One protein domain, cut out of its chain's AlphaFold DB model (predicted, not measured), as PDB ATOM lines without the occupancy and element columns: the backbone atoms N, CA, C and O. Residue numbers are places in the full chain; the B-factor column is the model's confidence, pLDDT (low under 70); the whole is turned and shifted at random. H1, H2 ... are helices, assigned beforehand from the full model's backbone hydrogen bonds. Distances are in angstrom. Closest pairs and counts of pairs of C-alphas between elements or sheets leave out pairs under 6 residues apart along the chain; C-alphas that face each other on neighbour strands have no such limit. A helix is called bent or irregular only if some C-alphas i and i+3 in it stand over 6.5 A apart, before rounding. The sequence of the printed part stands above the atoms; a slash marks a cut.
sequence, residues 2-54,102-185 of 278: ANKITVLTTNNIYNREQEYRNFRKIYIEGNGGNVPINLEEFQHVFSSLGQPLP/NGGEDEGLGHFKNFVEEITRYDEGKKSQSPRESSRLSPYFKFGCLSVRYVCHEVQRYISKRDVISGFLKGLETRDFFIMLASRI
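This is residues 2 to 54 and 102 to 185 of the 278 residues of the protein "FAD_binding_7 domain-containing protein" of Paramuricea clavata (UniProt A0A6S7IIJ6). One long helix, H6, runs through the middle of an elongated body of helices; H5 folds back loosely beside its first half, and H3 packs on H5 towards one end. Towards the other end H2 crosses H6's second half, and H1 reaches away from H2; short H4 sits between H3 and H6. The printed part has 137 residues with six named helices, H1 to H6 in order along the chain, and no named strand; the class is all helix. It is compact, with a radius of gyration of the C-alphas of 15.9 A, and spans 49 by 31 by 23 A.

Start at Ala 2 and pass residues 2 to 15, which hold no named element, to find C-alpha 16 at (81.914, -21.112, 16.660). There H1, residues 16 to 31, begins and runs 21.6 A; it is neither bent nor irregular, but only just: C-alphas 26 and 29 are 6.1 A apart. H2 follows at residues 39 to 47, 11.8 A long. Beyond the cut, find C-alpha 105 at (74.742, -5.088, 32.528), where H3, residues 105 to 123, begins its 26.7 A. H4 is residues 138 to 142, 6.5 A, and H5 is residues 148 to 158, 15.5 A. H6, residues 162 to 184, is the longest at 32.3 A and ends with C-alpha 184 at (89.992, -11.128, 7.861).

Look first at Gly 30 and Val 45, the closest C-alphas of H1 and H2, 5.7 A apart: H1 touches H2 with residues 26 to 31 alone, at a steep tilt of 64 degrees, opposite ways. H2 and H6 only just touch, with 3 pairs of C-alphas within 8 A; the closest are Phe 42 and Phe 177, 6.7 A, and the lines are about perpendicular at 75 degrees. H3 touches H5 at a shallow tilt of 31 degrees, the same way, the closest C-alphas being Val 116 and Val 155, 7.1 A. H5 and H6 form a helical hairpin that only just touches, with 3 pairs within 8 A; the closest C-alphas are Val 155 and Ile 165, 7.3 A, at a shallow tilt of 14 degrees, opposite ways. H4 is close to H3 but not clearly touching, the closest C-alphas being Gly 108 and Tyr 140, 5.5 A; H4 and H6 are near each other. H1 is apart from H6. In H2 to H6 every O i to N i+4 pair is within hydrogen-bond range; in H1 10 of 12 are.

The C-alphas of Gly 33 and Lys 126, the two farthest apart, are 49.4 A from each other. Residues 55 to 101 are not printed, and C-alphas 54 and 102 are 26.7 A apart across this cut. The link from H3 to H4 is long, 14 residues. Residues 12 to 18, of which 16 to 18 belong to H1, stand free. The mean pLDDT of the printed part is 72.4; it is under 70 for 49 residues, among them residues 2 to 30, 126 to 134 and 158 to 164.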
ATOM      1  N   ALA A   2      59.580  -5.371   3.455       28.17
ATOM      2  CA  ALA A   2      60.269  -5.372   4.741       28.17
ATOM      3  C   ALA A   2      61.779  -5.407   4.485       28.17
ATOM      4  O   ALA A   2      62.279  -6.399   3.956       28.17
ATOM      5  N   ASN A   3      62.490  -4.325   4.816       32.44
ATOM      6  CA  ASN A   3      63.949  -4.347   4.826       32.44
ATOM      7  C   ASN A   3      64.375  -5.332   5.915       32.44
ATOM      8  O   ASN A   3      64.092  -5.126   7.095       32.44
ATOM      9  N   LYS A   4      64.967  -6.446   5.485       38.31
ATOM     10  CA  LYS A   4      65.552  -7.463   6.353       38.31
ATOM     11  C   LYS A   4      66.769  -6.831   7.028       38.31
ATOM     12  O   LYS A   4      67.752  -6.538   6.362       38.31
ATOM     13  N   ILE A   5      66.648  -6.555   8.321       40.94
ATOM     14  CA  ILE A   5      67.726  -6.011   9.149       40.94
ATOM     15  C   ILE A   5      68.501  -7.200   9.686       40.94
ATOM     16  O   ILE A   5      67.936  -7.942  10.482       40.94
ATOM     17  N   THR A   6      69.754  -7.366   9.286       43.34
ATOM     18  CA  THR A   6      70.670  -8.352   9.877       43.34
ATOM     19  C   THR A   6      71.480  -7.662  10.985       43.34
ATOM     20  O   THR A   6      71.586  -6.444  10.984       43.34
ATOM     21  N   VAL A   7      72.030  -8.402  11.952       46.91
ATOM     22  CA  VAL A   7      73.141  -7.969  12.826       46.91
ATOM     23  C   VAL A   7      74.020  -9.183  13.107       46.91
ATOM     24  O   VAL A   7      73.547 -10.230  13.556       46.91
ATOM     25  N   LEU A   8      75.312  -9.059  12.839       51.53
ATOM     26  CA  LEU A   8      76.315 -10.023  13.248       51.53
ATOM     27  C   LEU A   8      76.745  -9.719  14.681       51.53
ATOM     28  O   LEU A   8      77.540  -8.821  14.940       51.53
ATOM     29  N   THR A   9      76.333 -10.532  15.644       48.94
ATOM     30  CA  THR A   9      77.111 -10.569  16.889       48.94
ATOM     31  C   THR A   9      78.053 -11.744  16.867       48.94
ATOM     32  O   THR A   9      77.592 -12.879  16.830       48.94
ATOM     33  N   THR A  10      79.337 -11.438  16.990       40.22
ATOM     34  CA  THR A  10      80.452 -12.328  17.329       40.22
ATOM     35  C   THR A  10      80.572 -12.580  18.840       40.22
ATOM     36  O   THR A  10      81.651 -12.890  19.327       40.22
ATOM     37  N   ASN A  11      79.490 -12.433  19.611       36.66
ATOM     38  CA  ASN A  11      79.523 -12.672  21.061       36.66
ATOM     39  C   ASN A  11      79.004 -14.068  21.446       36.66
ATOM     40  O   ASN A  11      78.845 -14.347  22.631       36.66
ATOM     41  N   ASN A  12      78.721 -14.959  20.486       35.47
ATOM     42  CA  ASN A  12      78.218 -16.293  20.805       35.47
ATOM     43  C   ASN A  12      79.374 -17.297  20.897       35.47
ATOM     44  O   ASN A  12      79.651 -18.067  19.979       35.47
ATOM     45  N   ILE A  13      80.015 -17.335  22.066       34.78
ATOM     46  CA  ILE A  13      81.056 -18.322  22.406       34.78
ATOM     47  C   ILE A  13      80.517 -19.768  22.278       34.78
ATOM     48  O   ILE A  13      81.287 -20.708  22.087       34.78
ATOM     49  N   TYR A  14      79.191 -19.950  22.302       35.81
ATOM     50  CA  TYR A  14      78.523 -21.252  22.303       35.81
ATOM     51  C   TYR A  14      78.536 -22.020  20.973       35.81
ATOM     52  O   TYR A  14      78.344 -23.233  20.993       35.81
ATOM     53  N   ASN A  15      78.737 -21.376  19.814       44.59
ATOM     54  CA  ASN A  15      78.710 -22.108  18.540       44.59
ATOM     55  C   ASN A  15      79.587 -21.470  17.452       44.59
ATOM     56  O   ASN A  15      79.092 -20.937  16.454       44.59
ATOM     57  N   ARG A  16      80.911 -21.569  17.640       49.25
ATOM     58  CA  ARG A  16      81.914 -21.112  16.660       49.25
ATOM     59  C   ARG A  16      81.687 -21.704  15.271       49.25
ATOM     60  O   ARG A  16      81.931 -21.020  14.288       49.25
ATOM     61  N   GLU A  17      81.203 -22.943  15.166       46.28
ATOM     62  CA  GLU A  17      80.943 -23.566  13.866       46.28
ATOM     63  C   GLU A  17      79.798 -22.898  13.110       46.28
ATOM     64  O   GLU A  17      79.942 -22.617  11.922       46.28
ATOM     65  N   GLN A  18      78.668 -22.622  13.765       52.66
ATOM     66  CA  GLN A  18      77.541 -21.972  13.100       52.66
ATOM     67  C   GLN A  18      77.873 -20.520  12.742       52.66
ATOM     68  O   GLN A  18      77.515 -20.069  11.655       52.66
ATOM     69  N   GLU A  19      78.597 -19.802  13.603       53.34
ATOM     70  CA  GLU A  19      79.074 -18.450  13.294       53.34
ATOM     71  C   GLU A  19      80.087 -18.449  12.148       53.34
ATOM     72  O   GLU A  19      79.991 -17.611  11.257       53.34
ATOM     73  N   TYR A  20      80.989 -19.430  12.096       52.34
ATOM     74  CA  TYR A  20      81.948 -19.586  11.003       52.34
ATOM     75  C   TYR A  20      81.276 -19.993   9.684       52.34
ATOM     76  O   TYR A  20      81.632 -19.474   8.627       52.34
ATOM     77  N   ARG A  21      80.274 -20.883   9.725       54.41
ATOM     78  CA  ARG A  21      79.460 -21.270   8.558       54.41
ATOM     79  C   ARG A  21      78.638 -20.100   8.044       54.41
ATOM     80  O   ARG A  21      78.626 -19.869   6.838       54.41
ATOM     81  N   ASN A  22      78.010 -19.350   8.948       56.12
ATOM     82  CA  ASN A  22      77.321 -18.115   8.612       56.12
ATOM     83  C   ASN A  22      78.332 -17.162   7.974       56.12
ATOM     84  O   ASN A  22      78.173 -16.830   6.814       56.12
ATOM     85  N   PHE A  23      79.436 -16.821   8.635       58.12
ATOM     86  CA  PHE A  23      80.446 -15.912   8.092       58.12
ATOM     87  C   PHE A  23      80.964 -16.337   6.704       58.12
ATOM     88  O   PHE A  23      81.050 -15.508   5.801       58.12
ATOM     89  N   ARG A  24      81.300 -17.620   6.503       57.34
ATOM     90  CA  ARG A  24      81.811 -18.150   5.226       57.34
ATOM     91  C   ARG A  24      80.765 -18.064   4.111       57.34
ATOM     92  O   ARG A  24      81.069 -17.567   3.031       57.34
ATOM     93  N   LYS A  25      79.535 -18.497   4.383       56.06
ATOM     94  CA  LYS A  25      78.418 -18.404   3.434       56.06
ATOM     95  C   LYS A  25      78.059 -16.948   3.116       56.06
ATOM     96  O   LYS A  25      77.719 -16.613   1.990       56.06
ATOM     97  N   ILE A  26      78.153 -16.082   4.119       56.44
ATOM     98  CA  ILE A  26      77.807 -14.670   4.028       56.44
ATOM     99  C   ILE A  26      78.851 -13.920   3.192       56.44
ATOM    100  O   ILE A  26      78.526 -13.393   2.137       56.44
ATOM    101  N   TYR A  27      80.106 -13.883   3.638       58.41
ATOM    102  CA  TYR A  27      81.097 -12.942   3.107       58.41
ATOM    103  C   TYR A  27      81.924 -13.492   1.960       58.41
ATOM    104  O   TYR A  27      82.434 -12.709   1.175       58.41
ATOM    105  N   ILE A  28      82.069 -14.814   1.855       58.75
ATOM    106  CA  ILE A  28      82.829 -15.433   0.768       58.75
ATOM    107  C   ILE A  28      81.846 -15.828  -0.330       58.75
ATOM    108  O   ILE A  28      81.949 -15.332  -1.438       58.75
ATOM    109  N   GLU A  29      80.825 -16.633  -0.045       61.16
ATOM    110  CA  GLU A  29      79.919 -17.102  -1.108       61.16
ATOM    111  C   GLU A  29      78.976 -15.997  -1.631       61.16
ATOM    112  O   GLU A  29      78.700 -15.953  -2.828       61.16
ATOM    113  N   GLY A  30      78.546 -15.065  -0.771       61.16
ATOM    114  CA  GLY A  30      77.663 -13.950  -1.142       61.16
ATOM    115  C   GLY A  30      78.314 -12.831  -1.967       61.16
ATOM    116  O   GLY A  30      77.594 -12.041  -2.568       61.16
ATOM    117  N   ASN A  31      79.648 -12.772  -2.030       72.19
ATOM    118  CA  ASN A  31      80.408 -11.762  -2.783       72.19
ATOM    119  C   ASN A  31      81.435 -12.411  -3.732       72.19
ATOM    120  O   ASN A  31      82.585 -11.986  -3.843       72.19
ATOM    121  N   GLY A  32      81.043 -13.516  -4.377       68.06
ATOM    122  CA  GLY A  32      81.846 -14.160  -5.425       68.06
ATOM    123  C   GLY A  32      83.203 -14.710  -4.963       68.06
ATOM    124  O   GLY A  32      84.120 -14.842  -5.765       68.06
ATOM    125  N   GLY A  33      83.348 -15.018  -3.679       70.00
ATOM    126  CA  GLY A  33      84.566 -15.516  -3.040       70.00
ATOM    127  C   GLY A  33      85.349 -14.468  -2.243       70.00
ATOM    128  O   GLY A  33      86.306 -14.837  -1.563       70.00
ATOM    129  N   ASN A  34      84.966 -13.188  -2.298       74.19
ATOM    130  CA  ASN A  34      85.791 -12.080  -1.809       74.19
ATOM    131  C   ASN A  34      85.207 -11.395  -0.575       74.19
ATOM    132  O   ASN A  34      84.021 -11.107  -0.516       74.19
ATOM    133  N   VAL A  35      86.059 -11.035   0.383       76.44
ATOM    134  CA  VAL A  35      85.650 -10.235   1.546       76.44
ATOM    135  C   VAL A  35      85.188  -8.844   1.080       76.44
ATOM    136  O   VAL A  35      85.962  -8.189   0.383       76.44
ATOM    137  N   PRO A  36      83.976  -8.372   1.440       83.00
ATOM    138  CA  PRO A  36      83.542  -7.009   1.130       83.00
ATOM    139  C   PRO A  36      84.489  -5.978   1.739       83.00
ATOM    140  O   PRO A  36      84.741  -6.032   2.940       83.00
ATOM    141  N   ILE A  37      85.000  -5.039   0.946       85.00
ATOM    142  CA  ILE A  37      85.985  -4.044   1.420       85.00
ATOM    143  C   ILE A  37      85.388  -2.653   1.626       85.00
ATOM    144  O   ILE A  37      85.991  -1.812   2.291       85.00
ATOM    145  N   ASN A  38      84.189  -2.409   1.098       87.94
ATOM    146  CA  ASN A  38      83.432  -1.182   1.321       87.94
ATOM    147  C   ASN A  38      82.044  -1.483   1.907       87.94
ATOM    148  O   ASN A  38      81.557  -2.616   1.891       87.94
ATOM    149  N   LEU A  39      81.421  -0.442   2.460       84.69
ATOM    150  CA  LEU A  39      80.150  -0.579   3.164       84.69
ATOM    151  C   LEU A  39      78.999  -0.956   2.219       84.69
ATOM    152  O   LEU A  39      78.086  -1.653   2.646       84.69
ATOM    153  N   GLU A  40      79.047  -0.548   0.951       86.56
ATOM    154  CA  GLU A  40      78.003  -0.858  -0.036       86.56
ATOM    155  C   GLU A  40      77.995  -2.349  -0.392       86.56
ATOM    156  O   GLU A  40      76.946  -2.993  -0.343       86.56
ATOM    157  N   GLU A  41      79.168  -2.930  -0.664       85.56
ATOM    158  CA  GLU A  41      79.343  -4.374  -0.859       85.56
ATOM    159  C   GLU A  41      78.894  -5.151   0.379       85.56
ATOM    160  O   GLU A  41      78.169  -6.144   0.275       85.56
ATOM    161  N   PHE A  42      79.285  -4.674   1.567       83.50
ATOM    162  CA  PHE A  42      78.851  -5.276   2.821       83.50
ATOM    163  C   PHE A  42      77.330  -5.252   2.930       83.50
ATOM    164  O   PHE A  42      76.738  -6.293   3.185       83.50
ATOM    165  N   GLN A  43      76.684  -4.111   2.688       81.88
ATOM    166  CA  GLN A  43      75.229  -3.961   2.757       81.88
ATOM    167  C   GLN A  43      74.498  -4.826   1.726       81.88
ATOM    168  O   GLN A  43      73.459  -5.406   2.049       81.88
ATOM    169  N   HIS A  44      75.044  -4.964   0.515       81.81
ATOM    170  CA  HIS A  44      74.487  -5.837  -0.516       81.81
ATOM    171  C   HIS A  44      74.413  -7.286  -0.024       81.81
ATOM    172  O   HIS A  44      73.331  -7.878   0.020       81.81
ATOM    173  N   VAL A  45      75.540  -7.814   0.454       74.62
ATOM    174  CA  VAL A  45      75.625  -9.147   1.054       74.62
ATOM    175  C   VAL A  45      74.724  -9.249   2.283       74.62
ATOM    176  O   VAL A  45      73.948 -10.192   2.422       74.62
ATOM    177  N   PHE A  46      74.788  -8.259   3.167       72.25
ATOM    178  CA  PHE A  46      74.111  -8.241   4.456       72.25
ATOM    179  C   PHE A  46      72.586  -8.241   4.334       72.25
ATOM    180  O   PHE A  46      71.907  -8.897   5.124       72.25
ATOM    181  N   SER A  47      72.045  -7.587   3.303       73.31
ATOM    182  CA  SER A  47      70.607  -7.568   3.008       73.31
ATOM    183  C   SER A  47      70.035  -8.952   2.666       73.31
ATOM    184  O   SER A  47      68.841  -9.208   2.863       73.31
ATOM    185  N   SER A  48      70.883  -9.878   2.200       71.56
ATOM    186  CA  SER A  48      70.478 -11.239   1.834       71.56
ATOM    187  C   SER A  48      70.290 -12.175   3.040       71.56
ATOM    188  O   SER A  48      69.671 -13.231   2.910       71.56
ATOM    189  N   LEU A  49      70.761 -11.779   4.228       67.38
ATOM    190  CA  LEU A  49      70.967 -12.681   5.370       67.38
ATOM    191  C   LEU A  49      69.760 -12.852   6.290       67.38
ATOM    192  O   LEU A  49      69.743 -13.770   7.108       67.38
ATOM    193  N   GLY A  50      68.723 -12.030   6.123       66.75
ATOM    194  CA  GLY A  50      67.551 -12.080   6.994       66.75
ATOM    195  C   GLY A  50      67.822 -11.505   8.383       66.75
ATOM    196  O   GLY A  50      68.834 -10.869   8.623       66.75
ATOM    197  N   GLN A  51      66.886 -11.679   9.314       68.19
ATOM    198  CA  GLN A  51      67.049 -11.106  10.651       68.19
ATOM    199  C   GLN A  51      68.165 -11.787  11.459       68.19
ATOM    200  O   GLN A  51      68.394 -12.987  11.274       68.19
ATOM    201  N   PRO A  52      68.846 -11.064  12.377       71.94
ATOM    202  CA  PRO A  52      69.775 -11.695  13.300       71.94
ATOM    203  C   PRO A  52      69.054 -12.763  14.116       71.94
ATOM    204  O   PRO A  52      67.861 -12.636  14.411       71.94
ATOM    205  N   LEU A  53      69.801 -13.779  14.553       75.56
ATOM    206  CA  LEU A  53      69.277 -14.747  15.512       75.56
ATOM    207  C   LEU A  53      68.699 -14.014  16.735       75.56
ATOM    208  O   LEU A  53      69.275 -13.005  17.164       75.56
ATOM    209  N   PRO A  54      67.574 -14.491  17.292       80.50
ATOM    210  CA  PRO A  54      67.043 -13.933  18.526       80.50
ATOM    211  C   PRO A  54      68.069 -14.070  19.663       80.50
ATOM    212  O   PRO A  54      68.944 -14.945  19.608       80.50
ATOM    213  N   ASN A 102      78.626   4.347  34.366       84.75
ATOM    214  CA  ASN A 102      78.984   3.211  35.210       84.75
ATOM    215  C   ASN A 102      79.045   1.921  34.376       84.75
ATOM    216  O   ASN A 102      78.274   1.738  33.436       84.75
ATOM    217  N   GLY A 103      79.972   1.021  34.704       86.94
ATOM    218  CA  GLY A 103      80.051  -0.291  34.056       86.94
ATOM    219  C   GLY A 103      78.940  -1.241  34.518       86.94
ATOM    220  O   GLY A 103      78.363  -1.056  35.585       86.94
ATOM    221  N   GLY A 104      78.686  -2.295  33.738       90.12
ATOM    222  CA  GLY A 104      77.780  -3.385  34.120       90.12
ATOM    223  C   GLY A 104      76.560  -3.552  33.213       90.12
ATOM    224  O   GLY A 104      76.201  -2.671  32.430       90.12
ATOM    225  N   GLU A 105      75.943  -4.732  33.298       91.75
ATOM    226  CA  GLU A 105      74.742  -5.088  32.528       91.75
ATOM    227  C   GLU A 105      73.530  -4.246  32.937       91.75
ATOM    228  O   GLU A 105      72.852  -3.698  32.066       91.75
ATOM    229  N   ASP A 106      73.303  -4.072  34.241       92.81
ATOM    230  CA  ASP A 106      72.171  -3.302  34.767       92.81
ATOM    231  C   ASP A 106      72.177  -1.853  34.267       92.81
ATOM    232  O   ASP A 106      71.155  -1.342  33.799       92.81
ATOM    233  N   GLU A 107      73.347  -1.214  34.284       91.50
ATOM    234  CA  GLU A 107      73.547   0.136  33.756       91.50
ATOM    235  C   GLU A 107      73.299   0.174  32.243       91.50
ATOM    236  O   GLU A 107      72.540   1.012  31.748       91.50
ATOM    237  N   GLY A 108      73.845  -0.790  31.493       90.75
ATOM    238  CA  GLY A 108      73.614  -0.911  30.053       90.75
ATOM    239  C   GLY A 108      72.133  -1.060  29.690       90.75
ATOM    240  O   GLY A 108      71.645  -0.391  28.771       90.75
ATOM    241  N   LEU A 109      71.394  -1.887  30.434       92.00
ATOM    242  CA  LEU A 109      69.950  -2.066  30.279       92.00
ATOM    243  C   LEU A 109      69.170  -0.813  30.690       92.00
ATOM    244  O   LEU A 109      68.209  -0.451  30.010       92.00
ATOM    245  N   GLY A 110      69.578  -0.128  31.760       91.69
ATOM    246  CA  GLY A 110      68.993   1.142  32.195       91.69
ATOM    247  C   GLY A 110      69.133   2.233  31.133       91.69
ATOM    248  O   GLY A 110      68.146   2.863  30.741       91.69
ATOM    249  N   HIS A 111      70.336   2.400  30.578       88.44
ATOM    250  CA  HIS A 111      70.581   3.305  29.455       88.44
ATOM    251  C   HIS A 111      69.759   2.935  28.218       88.44
ATOM    252  O   HIS A 111      69.226   3.825  27.551       88.44
ATOM    253  N   PHE A 112      69.621   1.641  27.918       89.69
ATOM    254  CA  PHE A 112      68.817   1.181  26.790       89.69
ATOM    255  C   PHE A 112      67.327   1.488  26.973       89.69
ATOM    256  O   PHE A 112      66.707   2.025  26.056       89.69
ATOM    257  N   LYS A 113      66.763   1.230  28.159       89.75
ATOM    258  CA  LYS A 113      65.368   1.575  28.485       89.75
ATOM    259  C   LYS A 113      65.116   3.074  28.324       89.75
ATOM    260  O   LYS A 113      64.192   3.458  27.613       89.75
ATOM    261  N   ASN A 114      65.994   3.908  28.882       87.81
ATOM    262  CA  ASN A 114      65.911   5.364  28.739       87.81
ATOM    263  C   ASN A 114      65.950   5.802  27.267       87.81
ATOM    264  O   ASN A 114      65.187   6.673  26.854       87.81
ATOM    265  N   PHE A 115      66.817   5.185  26.459       85.50
ATOM    266  CA  PHE A 115      66.905   5.460  25.026       85.50
ATOM    267  C   PHE A 115      65.612   5.099  24.281       85.50
ATOM    268  O   PHE A 115      65.120   5.909  23.494       85.50
ATOM    269  N   VAL A 116      65.036   3.922  24.549       84.31
ATOM    270  CA  VAL A 116      63.757   3.503  23.958       84.31
ATOM    271  C   VAL A 116      62.637   4.459  24.369       84.31
ATOM    272  O   VAL A 116      61.929   4.957  23.499       84.31
ATOM    273  N   GLU A 117      62.522   4.800  25.654       84.94
ATOM    274  CA  GLU A 117      61.518   5.752  26.143       84.94
ATOM    275  C   GLU A 117      61.640   7.135  25.492       84.94
ATOM    276  O   GLU A 117      60.631   7.742  25.121       84.94
ATOM    277  N   GLU A 118      62.864   7.651  25.339       81.38
ATOM    278  CA  GLU A 118      63.101   8.932  24.674       81.38
ATOM    279  C   GLU A 118      62.653   8.905  23.208       81.38
ATOM    280  O   GLU A 118      62.019   9.864  22.753       81.38
ATOM    281  N   ILE A 119      62.946   7.821  22.479       78.25
ATOM    282  CA  ILE A 119      62.520   7.668  21.085       78.25
ATOM    283  C   ILE A 119      61.005   7.517  20.991       78.25
ATOM    284  O   ILE A 119      60.394   8.183  20.160       78.25
ATOM    285  N   THR A 120      60.382   6.704  21.845       79.38
ATOM    286  CA  THR A 120      58.926   6.518  21.847       79.38
ATOM    287  C   THR A 120      58.204   7.837  22.121       79.38
ATOM    288  O   THR A 120      57.289   8.198  21.386       79.38
ATOM    289  N   ARG A 121      58.648   8.631  23.107       79.56
ATOM    290  CA  ARG A 121      58.046   9.950  23.392       79.56
ATOM    291  C   ARG A 121      58.206  10.939  22.237       79.56
ATOM    292  O   ARG A 121      57.323  11.771  22.024       79.56
ATOM    293  N   TYR A 122      59.325  10.875  21.515       76.06
ATOM    294  CA  TYR A 122      59.523  11.656  20.296       76.06
ATOM    295  C   TYR A 122      58.599  11.177  19.165       76.06
ATOM    296  O   TYR A 122      57.966  12.000  18.505       76.06
ATOM    297  N   ASP A 123      58.452   9.860  18.983       74.50
ATOM    298  CA  ASP A 123      57.552   9.271  17.986       74.50
ATOM    299  C   ASP A 123      56.091   9.701  18.213       74.50
ATOM    300  O   ASP A 123      55.391  10.101  17.281       74.50
ATOM    301  N   GLU A 124      55.655   9.724  19.471       77.00
ATOM    302  CA  GLU A 124      54.316  10.157  19.882       77.00
ATOM    303  C   GLU A 124      54.095  11.681  19.807       77.00
ATOM    304  O   GLU A 124      53.014  12.161  20.143       77.00
ATOM    305  N   GLY A 125      55.107  12.470  19.417       73.06
ATOM    306  CA  GLY A 125      55.025  13.935  19.375       73.06
ATOM    307  C   GLY A 125      54.953  14.600  20.756       73.06
ATOM    308  O   GLY A 125      54.727  15.804  20.853       73.06
ATOM    309  N   LYS A 126      55.174  13.839  21.837       69.81
ATOM    310  CA  LYS A 126      55.179  14.333  23.227       69.81
ATOM    311  C   LYS A 126      56.485  15.045  23.594       69.81
ATOM    312  O   LYS A 126      56.584  15.639  24.666       69.81
ATOM    313  N   LYS A 127      57.489  14.993  22.715       64.81
ATOM    314  CA  LYS A 127      58.766  15.700  22.843       64.81
ATOM    315  C   LYS A 127      59.041  16.477  21.552       64.81
ATOM    316  O   LYS A 127      59.136  15.883  20.487       64.81
ATOM    317  N   SER A 128      59.164  17.803  21.663       54.69
ATOM    318  CA  SER A 128      59.436  18.704  20.524       54.69
ATOM    319  C   SER A 128      60.896  18.634  20.053       54.69
ATOM    320  O   SER A 128      61.197  18.782  18.872       54.69
ATOM    321  N   GLN A 129      61.815  18.349  20.980       58.78
ATOM    322  CA  GLN A 129      63.234  18.167  20.682       58.78
ATOM    323  C   GLN A 129      63.522  16.713  20.312       58.78
ATOM    324  O   GLN A 129      62.977  15.793  20.931       58.78
ATOM    325  N   SER A 130      64.412  16.512  19.338       56.81
ATOM    326  CA  SER A 130      64.919  15.187  18.983       56.81
ATOM    327  C   SER A 130      65.466  14.454  20.221       56.81
ATOM    328  O   SER A 130      65.895  15.099  21.187       56.81
ATOM    329  N   PRO A 131      65.467  13.108  20.230       60.12
ATOM    330  CA  PRO A 131      66.190  12.332  21.237       60.12
ATOM    331  C   PRO A 131      67.646  12.805  21.350       60.12
ATOM    332  O   PRO A 131      68.156  13.453  20.429       60.12
ATOM    333  N   ARG A 132      68.316  12.502  22.473       60.97
ATOM    334  CA  ARG A 132      69.743  12.835  22.642       60.97
ATOM    335  C   ARG A 132      70.537  12.423  21.395       60.97
ATOM    336  O   ARG A 132      70.280  11.363  20.830       60.97
ATOM    337  N   GLU A 133      71.549  13.215  21.031       55.94
ATOM    338  CA  GLU A 133      72.414  12.975  19.857       55.94
ATOM    339  C   GLU A 133      73.065  11.578  19.846       55.94
ATOM    340  O   GLU A 133      73.481  11.086  18.801       55.94
ATOM    341  N   SER A 134      73.149  10.900  20.997       68.19
ATOM    342  CA  SER A 134      73.667   9.539  21.093       68.19
ATOM    343  C   SER A 134      72.966   8.725  22.175       68.19
ATOM    344  O   SER A 134      72.717   9.219  23.276       68.19
ATOM    345  N   SER A 135      72.747   7.438  21.889       75.31
ATOM    346  CA  SER A 135      72.224   6.449  22.839       75.31
ATOM    347  C   SER A 135      73.184   6.146  23.992       75.31
ATOM    348  O   SER A 135      72.771   5.571  24.995       75.31
ATOM    349  N   ARG A 136      74.474   6.495  23.852       82.31
ATOM    350  CA  ARG A 136      75.549   6.152  24.801       82.31
ATOM    351  C   ARG A 136      75.633   4.650  25.131       82.31
ATOM    352  O   ARG A 136      76.260   4.267  26.105       82.31
ATOM    353  N   LEU A 137      75.093   3.772  24.284       87.94
ATOM    354  CA  LEU A 137      75.148   2.314  24.497       87.94
ATOM    355  C   LEU A 137      76.498   1.695  24.127       87.94
ATOM    356  O   LEU A 137      76.770   0.522  24.363       87.94
ATOM    357  N   SER A 138      77.347   2.506  23.509       86.94
ATOM    358  CA  SER A 138      78.553   2.067  22.844       86.94
ATOM    359  C   SER A 138      79.514   1.312  23.792       86.94
ATOM    360  O   SER A 138      79.968   0.230  23.409       86.94
ATOM    361  N   PRO A 139      79.812   1.791  25.019       85.56
ATOM    362  CA  PRO A 139      80.700   1.065  25.933       85.56
ATOM    363  C   PRO A 139      80.117  -0.281  26.366       85.56
ATOM    364  O   PRO A 139      80.814  -1.288  26.320       85.56
ATOM    365  N   TYR A 140      78.818  -0.346  26.660       88.25
ATOM    366  CA  TYR A 140      78.154  -1.593  27.050       88.25
ATOM    367  C   TYR A 140      78.204  -2.657  25.946       88.25
ATOM    368  O   TYR A 140      78.369  -3.840  26.236       88.25
ATOM    369  N   PHE A 141      78.154  -2.253  24.670       87.94
ATOM    370  CA  PHE A 141      78.392  -3.172  23.551       87.94
ATOM    371  C   PHE A 141      79.843  -3.652  23.457       87.94
ATOM    372  O   PHE A 141      80.075  -4.791  23.055       87.94
ATOM    373  N   LYS A 142      80.820  -2.796  23.786       84.06
ATOM    374  CA  LYS A 142      82.249  -3.151  23.764       84.06
ATOM    375  C   LYS A 142      82.584  -4.186  24.834       84.06
ATOM    376  O   LYS A 142      83.267  -5.153  24.525       84.06
ATOM    377  N   PHE A 143      82.086  -3.986  26.051       84.88
ATOM    378  CA  PHE A 143      82.350  -4.869  27.193       84.88
ATOM    379  C   PHE A 143      81.406  -6.076  27.264       84.88
ATOM    380  O   PHE A 143      81.531  -6.904  28.156       84.88
ATOM    381  N   GLY A 144      80.449  -6.190  26.338       87.12
ATOM    382  CA  GLY A 144      79.483  -7.290  26.330       87.12
ATOM    383  C   GLY A 144      78.407  -7.195  27.415       87.12
ATOM    384  O   GLY A 144      77.563  -8.081  27.477       87.12
ATOM    385  N   CYS A 145      78.380  -6.114  28.202       89.88
ATOM    386  CA  CYS A 145      77.338  -5.825  29.188       89.88
ATOM    387  C   CYS A 145      75.946  -5.696  28.558       89.88
ATOM    388  O   CYS A 145      74.943  -5.881  29.232       89.88
ATOM    389  N   LEU A 146      75.870  -5.348  27.271       89.62
ATOM    390  CA  LEU A 146      74.614  -5.279  26.535       89.62
ATOM    391  C   LEU A 146      74.710  -6.087  25.243       89.62
ATOM    392  O   LEU A 146      75.602  -5.883  24.416       89.62
ATOM    393  N   SER A 147      73.756  -6.994  25.039       88.50
ATOM    394  CA  SER A 147      73.678  -7.794  23.818       88.50
ATOM    395  C   SER A 147      73.154  -6.959  22.650       88.50
ATOM    396  O   SER A 147      72.038  -6.437  22.681       88.50
ATOM    397  N   VAL A 148      73.930  -6.884  21.566       85.88
ATOM    398  CA  VAL A 148      73.488  -6.195  20.344       85.88
ATOM    399  C   VAL A 148      72.296  -6.929  19.709       85.88
ATOM    400  O   VAL A 148      71.382  -6.267  19.226       85.88
ATOM    401  N   ARG A 149      72.241  -8.276  19.769       84.25
ATOM    402  CA  ARG A 149      71.075  -9.059  19.297       84.25
ATOM    403  C   ARG A 149      69.821  -8.665  20.068       84.25
ATOM    404  O   ARG A 149      68.805  -8.373  19.447       84.25
ATOM    405  N   TYR A 150      69.914  -8.618  21.398       87.69
ATOM    406  CA  TYR A 150      68.805  -8.199  22.253       87.69
ATOM    407  C   TYR A 150      68.305  -6.810  21.854       87.69
ATOM    408  O   TYR A 150      67.141  -6.653  21.500       87.69
ATOM    409  N   VAL A 151      69.208  -5.829  21.777       87.88
ATOM    410  CA  VAL A 151      68.850  -4.458  21.394       87.88
ATOM    411  C   VAL A 151      68.209  -4.391  20.005       87.88
ATOM    412  O   VAL A 151      67.211  -3.700  19.834       87.88
ATOM    413  N   CYS A 152      68.729  -5.118  19.014       83.19
ATOM    414  CA  CYS A 152      68.162  -5.114  17.663       83.19
ATOM    415  C   CYS A 152      66.730  -5.640  17.619       83.19
ATOM    416  O   CYS A 152      65.892  -5.060  16.929       83.19
ATOM    417  N   HIS A 153      66.457  -6.727  18.342       82.94
ATOM    418  CA  HIS A 153      65.122  -7.318  18.417       82.94
ATOM    419  C   HIS A 153      64.160  -6.433  19.211       82.94
ATOM    420  O   HIS A 153      63.039  -6.205  18.765       82.94
ATOM    421  N   GLU A 154      64.599  -5.864  20.334       84.62
ATOM    422  CA  GLU A 154      63.755  -5.000  21.166       84.62
ATOM    423  C   GLU A 154      63.417  -3.670  20.479       84.62
ATOM    424  O   GLU A 154      62.253  -3.281  20.418       84.62
ATOM    425  N   VAL A 155      64.388  -2.997  19.855       80.94
ATOM    426  CA  VAL A 155      64.142  -1.741  19.116       80.94
ATOM    427  C   VAL A 155      63.117  -1.940  17.992       80.94
ATOM    428  O   VAL A 155      62.283  -1.066  17.756       80.94
ATOM    429  N   GLN A 156      63.133  -3.099  17.327       76.25
ATOM    430  CA  GLN A 156      62.153  -3.442  16.290       76.25
ATOM    431  C   GLN A 156      60.742  -3.690  16.846       76.25
ATOM    432  O   GLN A 156      59.771  -3.512  16.113       76.25
ATOM    433  N   ARG A 157      60.613  -4.094  18.118       77.19
ATOM    434  CA  ARG A 157      59.319  -4.307  18.788       77.19
ATOM    435  C   ARG A 157      58.672  -3.001  19.240       77.19
ATOM    436  O   ARG A 157      57.455  -2.878  19.166       77.19
ATOM    437  N   TYR A 158      59.473  -2.046  19.714       69.38
ATOM    438  CA  TYR A 158      58.962  -0.854  20.400       69.38
ATOM    439  C   TYR A 158      58.630   0.334  19.499       69.38
ATOM    440  O   TYR A 158      57.930   1.238  19.950       69.38
ATOM    441  N   ILE A 159      59.141   0.391  18.266       64.12
ATOM    442  CA  ILE A 159      59.115   1.643  17.504       64.12
ATOM    443  C   ILE A 159      58.466   1.449  16.130       64.12
ATOM    444  O   ILE A 159      58.927   0.695  15.273       64.12
ATOM    445  N   SER A 160      57.384   2.198  15.924       61.25
ATOM    446  CA  SER A 160      56.573   2.242  14.707       61.25
ATOM    447  C   SER A 160      57.198   3.088  13.589       61.25
ATOM    448  O   SER A 160      57.077   2.730  12.412       61.25
ATOM    449  N   LYS A 161      57.883   4.195  13.923       61.16
ATOM    450  CA  LYS A 161      58.566   5.055  12.937       61.16
ATOM    451  C   LYS A 161      60.003   4.624  12.660       61.16
ATOM    452  O   LYS A 161      60.861   4.571  13.535       61.16
ATOM    453  N   ARG A 162      60.277   4.377  11.380       61.53
ATOM    454  CA  ARG A 162      61.507   3.729  10.906       61.53
ATOM    455  C   ARG A 162      62.735   4.639  10.852       61.53
ATOM    456  O   ARG A 162      63.843   4.117  10.888       61.53
ATOM    457  N   ASP A 163      62.576   5.957  10.781       65.50
ATOM    458  CA  ASP A 163      63.694   6.846  10.426       65.50
ATOM    459  C   ASP A 163      64.730   7.003  11.549       65.50
ATOM    460  O   ASP A 163      65.927   6.857  11.306       65.50
ATOM    461  N   VAL A 164      64.287   7.208  12.797       64.69
ATOM    462  CA  VAL A 164      65.191   7.315  13.964       64.69
ATOM    463  C   VAL A 164      65.887   5.979  14.239       64.69
ATOM    464  O   VAL A 164      67.093   5.932  14.487       64.69
ATOM    465  N   ILE A 165      65.144   4.876  14.119       70.50
ATOM    466  CA  ILE A 165      65.684   3.518  14.240       70.50
ATOM    467  C   ILE A 165      66.738   3.253  13.162       70.50
ATOM    468  O   ILE A 165      67.771   2.656  13.447       70.50
ATOM    469  N   SER A 166      66.486   3.692  11.926       71.75
ATOM    470  CA  SER A 166      67.361   3.451  10.777       71.75
ATOM    471  C   SER A 166      68.769   3.992  11.020       71.75
ATOM    472  O   SER A 166      69.741   3.286  10.769       71.75
ATOM    473  N   GLY A 167      68.899   5.198  11.585       74.75
ATOM    474  CA  GLY A 167      70.206   5.757  11.950       74.75
ATOM    475  C   GLY A 167      70.938   4.924  13.007       74.75
ATOM    476  O   GLY A 167      72.115   4.604  12.843       74.75
ATOM    477  N   PHE A 168      70.231   4.516  14.064       78.62
ATOM    478  CA  PHE A 168      70.800   3.682  15.123       78.62
ATOM    479  C   PHE A 168      71.243   2.303  14.604       78.62
ATOM    480  O   PHE A 168      72.364   1.870  14.880       78.62
ATOM    481  N   LEU A 169      70.402   1.642  13.804       78.12
ATOM    482  CA  LEU A 169      70.710   0.344  13.205       78.12
ATOM    483  C   LEU A 169      71.883   0.425  12.228       78.12
ATOM    484  O   LEU A 169      72.770  -0.414  12.307       78.12
ATOM    485  N   LYS A 170      71.968   1.469  11.394       79.75
ATOM    486  CA  LYS A 170      73.145   1.713  10.537       79.75
ATOM    487  C   LYS A 170      74.440   1.836  11.344       79.75
ATOM    488  O   LYS A 170      75.498   1.407  10.885       79.75
ATOM    489  N   GLY A 171      74.373   2.389  12.557       82.12
ATOM    490  CA  GLY A 171      75.504   2.397  13.487       82.12
ATOM    491  C   GLY A 171      75.943   0.985  13.897       82.12
ATOM    492  O   GLY A 171      77.141   0.704  13.947       82.12
ATOM    493  N   LEU A 172      74.989   0.081  14.136       82.81
ATOM    494  CA  LEU A 172      75.268  -1.328  14.434       82.81
ATOM    495  C   LEU A 172      75.781  -2.091  13.203       82.81
ATOM    496  O   LEU A 172      76.737  -2.849  13.316       82.81
ATOM    497  N   GLU A 173      75.233  -1.828  12.017       80.06
ATOM    498  CA  GLU A 173      75.738  -2.387  10.754       80.06
ATOM    499  C   GLU A 173      77.194  -1.978  10.506       80.06
ATOM    500  O   GLU A 173      78.033  -2.803  10.149       80.06
ATOM    501  N   THR A 174      77.518  -0.708  10.761       84.19
ATOM    502  CA  THR A 174      78.880  -0.174  10.625       84.19
ATOM    503  C   THR A 174      79.845  -0.849  11.605       84.19
ATOM    504  O   THR A 174      80.977  -1.164  11.241       84.19
ATOM    505  N   ARG A 175      79.407  -1.115  12.845       85.69
ATOM    506  CA  ARG A 175      80.183  -1.902  13.819       85.69
ATOM    507  C   ARG A 175      80.519  -3.280  13.249       85.69
ATOM    508  O   ARG A 175      81.675  -3.692  13.307       85.69
ATOM    509  N   ASP A 176      79.523  -3.977  12.717       80.31
ATOM    510  CA  ASP A 176      79.683  -5.343  12.217       80.31
ATOM    511  C   ASP A 176      80.559  -5.399  10.964       80.31
ATOM    512  O   ASP A 176      81.377  -6.310  10.827       80.31
ATOM    513  N   PHE A 177      80.454  -4.391  10.097       83.81
ATOM    514  CA  PHE A 177      81.349  -4.201   8.960       83.81
ATOM    515  C   PHE A 177      82.818  -4.128   9.399       83.81
ATOM    516  O   PHE A 177      83.649  -4.889   8.902       83.81
ATOM    517  N   PHE A 178      83.147  -3.286  10.383       85.12
ATOM    518  CA  PHE A 178      84.528  -3.167  10.861       85.12
ATOM    519  C   PHE A 178      85.025  -4.406  11.617       85.12
ATOM    520  O   PHE A 178      86.197  -4.752  11.492       85.12
ATOM    521  N   ILE A 179      84.156  -5.112  12.350       82.50
ATOM    522  CA  ILE A 179      84.505  -6.407  12.966       82.50
ATOM    523  C   ILE A 179      84.845  -7.440  11.890       82.50
ATOM    524  O   ILE A 179      85.838  -8.160  12.004       82.50
ATOM    525  N   MET A 180      84.033  -7.505  10.836       82.38
ATOM    526  CA  MET A 180      84.248  -8.404   9.709       82.38
ATOM    527  C   MET A 180      85.605  -8.122   9.048       82.38
ATOM    528  O   MET A 180      86.400  -9.057   8.910       82.38
ATOM    529  N   LEU A 181      85.914  -6.856   8.745       83.88
ATOM    530  CA  LEU A 181      87.206  -6.458   8.178       83.88
ATOM    531  C   LEU A 181      88.373  -6.837   9.096       83.88
ATOM    532  O   LEU A 181      89.293  -7.526   8.656       83.88
ATOM    533  N   ALA A 182      88.301  -6.470  10.379       84.44
ATOM    534  CA  ALA A 182      89.343  -6.772  11.358       84.44
ATOM    535  C   ALA A 182      89.610  -8.281  11.494       84.44
ATOM    536  O   ALA A 182      90.753  -8.696  11.646       84.44
ATOM    537  N   SER A 183      88.572  -9.116  11.370       79.50
ATOM    538  CA  SER A 183      88.701 -10.577  11.471       79.50
ATOM    539  C   SER A 183      89.365 -11.252  10.262       79.50
ATOM    540  O   SER A 183      89.696 -12.438  10.323       79.50
ATOM    541  N   ARG A 184      89.517 -10.545   9.133       80.31
ATOM    542  CA  ARG A 184      89.992 -11.128   7.861       80.31
ATOM    543  C   ARG A 184      91.206 -10.442   7.276       80.31
ATOM    544  O   ARG A 184      91.984 -11.087   6.575       80.31
ATOM    545  N   ILE A 185      91.366  -9.161   7.553       83.00
ATOM    546  CA  ILE A 185      92.468  -8.376   7.035       83.00
ATOM    547  C   ILE A 185      93.621  -8.479   8.021       83.00
ATOM    548  O   ILE A 185      93.537  -8.053   9.171       83.00
TER     549      ILE A 185